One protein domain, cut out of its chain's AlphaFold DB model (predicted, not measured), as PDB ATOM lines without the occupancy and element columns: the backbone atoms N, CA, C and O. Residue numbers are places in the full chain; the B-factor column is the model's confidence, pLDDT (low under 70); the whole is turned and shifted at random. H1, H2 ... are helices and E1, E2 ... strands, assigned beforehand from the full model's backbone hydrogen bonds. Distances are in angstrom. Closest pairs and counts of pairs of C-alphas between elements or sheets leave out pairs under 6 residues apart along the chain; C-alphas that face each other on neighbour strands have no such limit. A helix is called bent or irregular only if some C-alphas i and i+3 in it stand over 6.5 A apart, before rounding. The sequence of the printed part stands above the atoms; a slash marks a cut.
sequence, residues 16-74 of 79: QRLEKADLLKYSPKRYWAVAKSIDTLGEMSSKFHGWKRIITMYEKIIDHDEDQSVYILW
ATOM      1  N   GLN A  16     239.399 281.014 261.979       94.06
ATOM      2  CA  GLN A  16     239.902 282.209 261.328       94.06
ATOM      3  C   GLN A  16     240.300 283.242 262.381       94.06
ATOM      4  O   GLN A  16     239.458 283.721 263.143       94.06
ATOM      5  N   ARG A  17     241.574 283.634 262.392       95.06
ATOM      6  CA  ARG A  17     242.029 284.842 263.094       95.06
ATOM      7  C   ARG A  17     241.784 286.058 262.205       95.06
ATOM      8  O   ARG A  17     242.114 286.023 261.022       95.06
ATOM      9  N   LEU A  18     241.214 287.108 262.783       93.69
ATOM     10  CA  LEU A  18     240.954 288.387 262.135       93.69
ATOM     11  C   LEU A  18     241.532 289.508 262.986       93.69
ATOM     12  O   LEU A  18     241.122 289.704 264.134       93.69
ATOM     13  N   GLU A  19     242.458 290.253 262.405       94.12
ATOM     14  CA  GLU A  19     243.004 291.474 262.985       94.12
ATOM     15  C   GLU A  19     242.379 292.705 262.331       94.12
ATOM     16  O   GLU A  19     241.709 292.626 261.296       94.12
ATOM     17  N   LYS A  20     242.643 293.885 262.896       92.38
ATOM     18  CA  LYS A  20     242.197 295.166 262.332       92.38
ATOM     19  C   LYS A  20     242.535 295.303 260.842       92.38
ATOM     20  O   LYS A  20     241.689 295.741 260.064       92.38
ATOM     21  N   ALA A  21     243.731 294.885 260.423       91.12
ATOM     22  CA  ALA A  21     244.142 294.921 259.019       91.12
ATOM     23  C   ALA A  21     243.265 294.029 258.117       91.12
ATOM     24  O   ALA A  21     242.861 294.462 257.033       91.12
ATOM     25  N   ASP A  22     242.917 292.823 258.574       91.38
ATOM     26  CA  ASP A  22     242.030 291.908 257.850       91.38
ATOM     27  C   ASP A  22     240.620 292.479 257.749       91.38
ATOM     28  O   ASP A  22     240.030 292.514 256.672       91.38
ATOM     29  N   LEU A  23     240.091 292.993 258.858       90.56
ATOM     30  CA  LEU A  23     238.751 293.568 258.918       90.56
ATOM     31  C   LEU A  23     238.614 294.797 258.007       90.56
ATOM     32  O   LEU A  23     237.625 294.918 257.284       90.56
ATOM     33  N   LEU A  24     239.635 295.658 257.948       89.06
ATOM     34  CA  LEU A  24     239.677 296.787 257.011       89.06
ATOM     35  C   LEU A  24     239.771 296.326 255.549       89.06
ATOM     36  O   LEU A  24     239.086 296.874 254.679       89.06
ATOM     37  N   LYS A  25     240.572 295.291 255.259       87.44
ATOM     38  CA  LYS A  25     240.640 294.661 253.928       87.44
ATOM     39  C   LYS A  25     239.281 294.080 253.525       87.44
ATOM     40  O   LYS A  25     238.862 294.234 252.371       87.44
ATOM     41  N   TYR A  26     238.576 293.484 254.485       79.69
ATOM     42  CA  TYR A  26     237.238 292.917 254.350       79.69
ATOM     43  C   TYR A  26     236.121 293.918 254.660       79.69
ATOM     44  O   TYR A  26     235.060 293.516 255.132       79.69
ATOM     45  N   SER A  27     236.338 295.214 254.376       73.56
ATOM     46  CA  SER A  27     235.389 296.277 254.736       73.56
ATOM     47  C   SER A  27     233.931 295.905 254.415       73.56
ATOM     48  O   SER A  27     233.686 295.258 253.388       73.56
ATOM     49  N   PRO A  28     232.937 296.373 255.194       71.56
ATOM     50  CA  PRO A  28     231.534 296.001 255.005       71.56
ATOM     51  C   PRO A  28     230.986 296.274 253.597       71.56
ATOM     52  O   PRO A  28     230.067 295.597 253.151       71.56
ATOM     53  N   LYS A  29     231.577 297.223 252.857       74.19
ATOM     54  CA  LYS A  29     231.237 297.489 251.448       74.19
ATOM     55  C   LYS A  29     231.630 296.356 250.497       74.19
ATOM     56  O   LYS A  29     231.017 296.217 249.446       74.19
ATOM     57  N   ARG A  30     232.673 295.593 250.829       71.62
ATOM     58  CA  ARG A  30     233.165 294.452 250.043       71.62
ATOM     59  C   ARG A  30     232.669 293.123 250.603       71.62
ATOM     60  O   ARG A  30     232.246 292.274 249.831       71.62
ATOM     61  N   TYR A  31     232.693 292.963 251.926       77.44
ATOM     62  CA  TYR A  31     232.407 291.692 252.592       77.44
ATOM     63  C   TYR A  31     231.590 291.896 253.871       77.44
ATOM     64  O   TYR A  31     232.014 291.576 254.981       77.44
ATOM     65  N   TRP A  32     230.369 292.413 253.706       86.62
ATOM     66  CA  TRP A  32     229.427 292.688 254.800       86.62
ATOM     67  C   TRP A  32     229.182 291.487 255.734       86.62
ATOM     68  O   TRP A  32     228.901 291.669 256.918       86.62
ATOM     69  N   ALA A  33     229.311 290.262 255.215       87.56
ATOM     70  CA  ALA A  33     229.075 289.031 255.957       87.56
ATOM     71  C   ALA A  33     230.052 288.828 257.123       87.56
ATOM     72  O   ALA A  33     229.645 288.298 258.157       87.56
ATOM     73  N   VAL A  34     231.305 289.282 257.000       89.56
ATOM     74  CA  VAL A  34     232.294 289.188 258.089       89.56
ATOM     75  C   VAL A  34     231.872 290.086 259.250       89.56
ATOM     76  O   VAL A  34     231.732 289.609 260.375       89.56
ATOM     77  N   ALA A  35     231.577 291.358 258.965       91.62
ATOM     78  CA  ALA A  35     231.114 292.314 259.969       91.62
ATOM     79  C   ALA A  35     229.823 291.836 260.651       91.62
ATOM     80  O   ALA A  35     229.763 291.759 261.876       91.62
ATOM     81  N   LYS A  36     228.832 291.389 259.866       91.25
ATOM     82  CA  LYS A  36     227.584 290.847 260.415       91.25
ATOM     83  C   LYS A  36     227.807 289.619 261.296       91.25
ATOM     84  O   LYS A  36     227.117 289.476 262.303       91.25
ATOM     85  N   SER A  37     228.730 288.731 260.930       92.00
ATOM     86  CA  SER A  37     229.039 287.546 261.738       92.00
ATOM     87  C   SER A  37     229.630 287.948 263.089       92.00
ATOM     88  O   SER A  37     229.179 287.449 264.116       92.00
ATOM     89  N   ILE A  38     230.565 288.904 263.104       94.00
ATOM     90  CA  ILE A  38     231.157 289.447 264.336       94.00
ATOM     91  C   ILE A  38     230.088 290.096 265.216       94.00
ATOM     92  O   ILE A  38     229.987 289.757 266.393       94.00
ATOM     93  N   ASP A  39     229.266 290.977 264.647       94.94
ATOM     94  CA  ASP A  39     228.228 291.689 265.397       94.94
ATOM     95  C   ASP A  39     227.186 290.718 265.963       94.94
ATOM     96  O   ASP A  39     226.811 290.806 267.131       94.94
ATOM     97  N   THR A  40     226.777 289.716 265.176       94.75
ATOM     98  CA  THR A  40     225.814 288.704 265.634       94.75
ATOM     99  C   THR A  40     226.396 287.848 266.761       94.75
ATOM    100  O   THR A  40     225.718 287.603 267.761       94.75
ATOM    101  N   LEU A  41     227.658 287.419 266.649       95.25
ATOM    102  CA  LEU A  41     228.349 286.694 267.720       95.25
ATOM    103  C   LEU A  41     228.486 287.559 268.981       95.25
ATOM    104  O   LEU A  41     228.254 287.070 270.088       95.25
ATOM    105  N   GLY A  42     228.803 288.845 268.822       96.19
ATOM    106  CA  GLY A  42     228.871 289.822 269.904       96.19
ATOM    107  C   GLY A  42     227.539 289.989 270.632       96.19
ATOM    108  O   GLY A  42     227.487 289.931 271.863       96.19
ATOM    109  N   GLU A  43     226.440 290.119 269.888       96.44
ATOM    110  CA  GLU A  43     225.086 290.161 270.439       96.44
ATOM    111  C   GLU A  43     224.725 288.883 271.200       96.44
ATOM    112  O   GLU A  43     224.200 288.954 272.314       96.44
ATOM    113  N   MET A  44     224.995 287.712 270.612       95.25
ATOM    114  CA  MET A  44     224.724 286.415 271.238       95.25
ATOM    115  C   MET A  44     225.517 286.252 272.536       95.25
ATOM    116  O   MET A  44     224.945 285.868 273.554       95.25
ATOM    117  N   SER A  45     226.804 286.606 272.516       96.06
ATOM    118  CA  SER A  45     227.677 286.591 273.690       96.06
ATOM    119  C   SER A  45     227.164 287.538 274.780       96.06
ATOM    120  O   SER A  45     226.957 287.127 275.923       96.06
ATOM    121  N   SER A  46     226.830 288.786 274.426       97.44
ATOM    122  CA  SER A  46     226.284 289.767 275.373       97.44
ATOM    123  C   SER A  46     224.982 289.286 276.019       97.44
ATOM    124  O   SER A  46     224.805 289.448 277.226       97.44
ATOM    125  N   LYS A  47     224.077 288.685 275.232       96.50
ATOM    126  CA  LYS A  47     222.817 288.107 275.730       96.50
ATOM    127  C   LYS A  47     223.079 286.939 276.676       96.50
ATOM    128  O   LYS A  47     222.487 286.901 277.749       96.50
ATOM    129  N   PHE A  48     223.984 286.031 276.308       96.12
ATOM    130  CA  PHE A  48     224.360 284.881 277.129       96.12
ATOM    131  C   PHE A  48     224.923 285.302 278.493       96.12
ATOM    132  O   PHE A  48     224.548 284.738 279.518       96.12
ATOM    133  N   HIS A  49     225.764 286.338 278.526       94.69
ATOM    134  CA  HIS A  49     226.359 286.859 279.760       94.69
ATOM    135  C   HIS A  49     225.470 287.854 280.532       94.69
ATOM    136  O   HIS A  49     225.859 288.316 281.605       94.69
ATOM    137  N   GLY A  50     224.290 288.215 280.013       96.06
ATOM    138  CA  GLY A  50     223.400 289.201 280.640       96.06
ATOM    139  C   GLY A  50     223.961 290.629 280.653       96.06
ATOM    140  O   GLY A  50     223.568 291.452 281.485       96.06
ATOM    141  N   TRP A  51     224.898 290.947 279.759       96.56
ATOM    142  CA  TRP A  51     225.501 292.273 279.687       96.56
ATOM    143  C   TRP A  51     224.549 293.287 279.056       96.56
ATOM    144  O   TRP A  51     223.947 293.049 278.011       96.56
ATOM    145  N   LYS A  52     224.471 294.476 279.669       92.06
ATOM    146  CA  LYS A  52     223.670 295.605 279.162       92.06
ATOM    147  C   LYS A  52     224.256 296.254 277.906       92.06
ATOM    148  O   LYS A  52     223.563 297.009 277.232       92.06
ATOM    149  N   ARG A  53     225.544 296.037 277.637       94.25
ATOM    150  CA  ARG A  53     226.265 296.595 276.493       94.25
ATOM    151  C   ARG A  53     227.020 295.475 275.800       94.25
ATOM    152  O   ARG A  53     227.744 294.734 276.458       94.25
ATOM    153  N   ILE A  54     226.906 295.428 274.479       96.44
ATOM    154  CA  ILE A  54     227.704 294.535 273.642       96.44
ATOM    155  C   ILE A  54     229.132 295.072 273.627       96.44
ATOM    156  O   ILE A  54     229.328 296.249 273.324       96.44
ATOM    157  N   ILE A  55     230.126 294.261 273.980       94.19
ATOM    158  CA  ILE A  55     231.532 294.701 274.044       94.19
ATOM    159  C   ILE A  55     232.339 294.334 272.796       94.19
ATOM    160  O   ILE A  55     233.346 294.978 272.531       94.19
ATOM    161  N   THR A  56     231.855 293.383 271.997       94.88
ATOM    162  CA  THR A  56     232.491 292.938 270.751       94.88
ATOM    163  C   THR A  56     231.585 293.288 269.581       94.88
ATOM    164  O   THR A  56     230.487 292.755 269.483       94.88
ATOM    165  N   MET A  57     232.030 294.205 268.729       95.38
ATOM    166  CA  MET A  57     231.373 294.603 267.479       95.38
ATOM    167  C   MET A  57     232.470 294.915 266.466       95.38
ATOM    168  O   MET A  57     233.556 295.329 266.874       95.38
ATOM    169  N   TYR A  58     232.184 294.786 265.173       94.31
ATOM    170  CA  TYR A  58     233.122 295.134 264.108       94.31
ATOM    171  C   TYR A  58     233.699 296.544 264.309       94.31
ATOM    172  O   TYR A  58     234.915 296.705 264.380       94.31
ATOM    173  N   GLU A  59     232.836 297.551 264.488       93.06
ATOM    174  CA  GLU A  59     233.271 298.944 264.675       93.06
ATOM    175  C   GLU A  59     234.130 299.106 265.928       93.06
ATOM    176  O   GLU A  59     235.171 299.748 265.883       93.06
ATOM    177  N   LYS A  60     233.771 298.431 267.026       94.38
ATOM    178  CA  LYS A  60     234.545 298.496 268.272       94.38
ATOM    179  C   LYS A  60     235.950 297.932 268.135       94.38
ATOM    180  O   LYS A  60     236.831 298.417 268.824       94.38
ATOM    181  N   ILE A  61     236.146 296.925 267.284       93.56
ATOM    182  CA  ILE A  61     237.461 296.327 267.019       93.56
ATOM    183  C   ILE A  61     238.292 297.259 266.130       93.56
ATOM    184  O   ILE A  61     239.477 297.461 266.382       93.56
ATOM    185  N   ILE A  62     237.681 297.838 265.092       92.50
ATOM    186  CA  ILE A  62     238.364 298.765 264.180       92.50
ATOM    187  C   ILE A  62     238.758 300.063 264.890       92.50
ATOM    188  O   ILE A  62     239.870 300.555 264.685       92.50
ATOM    189  N   ASP A  63     237.872 300.593 265.726       92.62
ATOM    190  CA  ASP A  63     238.037 301.887 266.386       92.62
ATOM    191  C   ASP A  63     238.810 301.789 267.709       92.62
ATOM    192  O   ASP A  63     239.057 302.807 268.350       92.62
ATOM    193  N   HIS A  64     239.204 300.583 268.132       93.25
ATOM    194  CA  HIS A  64     240.020 300.411 269.328       93.25
ATOM    195  C   HIS A  64     241.447 300.942 269.102       93.25
ATOM    196  O   HIS A  64     242.038 300.737 268.033       93.25
ATOM    197  N   ASP A  65     241.996 301.603 270.125       89.19
ATOM    198  CA  ASP A  65     243.362 302.141 270.106       89.19
ATOM    199  C   ASP A  65     244.413 301.024 270.168       89.19
ATOM    200  O   ASP A  65     245.443 301.090 269.499       89.19
ATOM    201  N   GLU A  66     244.145 299.982 270.957       91.56
ATOM    202  CA  GLU A  66     244.981 298.779 271.022       91.56
ATOM    203  C   GLU A  66     244.578 297.756 269.957       91.56
ATOM    204  O   GLU A  66     243.390 297.609 269.651       91.56
ATOM    205  N   ASP A  67     245.554 296.988 269.472       88.81
ATOM    206  CA  ASP A  67     245.317 295.907 268.522       88.81
ATOM    207  C   ASP A  67     244.445 294.807 269.138       88.81
ATOM    208  O   ASP A  67     244.840 294.088 270.059       88.81
ATOM    209  N   GLN A  68     243.248 294.648 268.580       92.06
ATOM    210  CA  GLN A  68     242.339 293.562 268.916       92.06
ATOM    211  C   GLN A  68     242.344 292.496 267.821       92.06
ATOM    212  O   GLN A  68     242.327 292.787 266.625       92.06
ATOM    213  N   SER A  69     242.347 291.234 268.251       93.31
ATOM    214  CA  SER A  69     242.181 290.069 267.383       93.31
ATOM    215  C   SER A  69     240.903 289.331 267.754       93.31
ATOM    216  O   SER A  69     240.659 289.060 268.931       93.31
ATOM    217  N   VAL A  70     240.116 288.952 266.752       94.12
ATOM    218  CA  VAL A  70     238.970 288.053 266.913       94.12
ATOM    219  C   VAL A  70     239.285 286.717 266.257       94.12
ATOM    220  O   VAL A  70     239.780 286.665 265.137       94.12
ATOM    221  N   TYR A  71     238.972 285.635 266.963       95.56
ATOM    222  CA  TYR A  71     239.074 284.275 266.448       95.56
ATOM    223  C   TYR A  71     237.663 283.733 266.248       95.56
ATOM    224  O   TYR A  71     236.884 283.664 267.199       95.56
ATOM    225  N   ILE A  72     237.331 283.373 265.012       93.19
ATOM    226  CA  ILE A  72     236.028 282.820 264.650       93.19
ATOM    227  C   ILE A  72     236.215 281.351 264.309       93.19
ATOM    228  O   ILE A  72     236.855 281.016 263.314       93.19
ATOM    229  N   LEU A  73     235.629 280.483 265.132       93.62
ATOM    230  CA  LEU A  73     235.399 279.095 264.759       93.62
ATOM    231  C   LEU A  73     234.190 279.045 263.820       93.62
ATOM    232  O   LEU A  73     233.106 279.513 264.177       93.62
ATOM    233  N   TRP A  74     234.376 278.471 262.641       91.75
ATOM    234  CA  TRP A  74     233.323 278.273 261.657       91.75
ATOM    235  C   TRP A  74     233.500 276.918 260.975       91.75
ATOM    236  O   TRP A  74     234.574 276.318 261.013       91.75
TER     237      TRP A  74
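AT A GLANCE: This is residues 16 to 74 of the 79 residues of the protein "N-acetyltransferase domain-containing protein" of Caenorhabditis nigoni (UniProt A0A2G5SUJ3). One long helix, H2, runs along the longest axis, with a small ribbon of the first and last strands, E1 and E2, side by side at one side of it. Two short helices, H1 and H3, pack on each other, H3 also packs on H2, and residues 49 to 57 fold back along H2 to reach H3. The printed part has 59 residues, in the order E1, H1, H2, H3, E2, with an antiparallel sheet E1 - E2; its class is mixed, helices and strands. It is compact and rounded, with a radius of gyration of the C-alphas of 11.2 A and spans of 32 by 25 by 20 A.

IN THESE COORDINATES: E1, residues 16 to 19, begins at C-alpha 16 (239.902, 282.209, 261.328). H1 is residues 20 to 25. H2, residues 28 to 48, measures 25.8 A and is irregular, with C-alphas 30 and 33 9.0 A apart, and has a kink of 42 degrees near residue 35. H3 is residues 58 to 62. E2, residues 69 to 73, measures 13.2 A and ends at C-alpha 73 (235.399, 279.095, 264.759).

HOW THE PARTS SIT: E1 and E2 are antiparallel at 163 degrees; N 18 and O 70 are within hydrogen-bond range at 2.8 A. H1 touches H3, closest at the C-alphas of Lys 20 and Ile 62, 5.6 A. H2 touches H3 with residues 35 to 39 alone, closest at the C-alphas of Ala 35 and Tyr 58, 5.4 A. H1 and H2 are close but not clearly touching, at a steep tilt of 40 degrees, opposite ways; their closest C-alphas, of Leu 23 and Ala 35, are 7.8 A apart. H2 and E2 are near each other. E1 and H2 are apart. Every O i to N i+4 pair is within hydrogen-bond range in H1 and H3, and 14 of 17 in H2.

THE WHOLE: The two C-alphas farthest apart, of Arg 30 and Gly 50, are 32.5 A apart. The printed part has no cut and no long link. The mean pLDDT of the printed part is 91.4, and no printed residue is under 70.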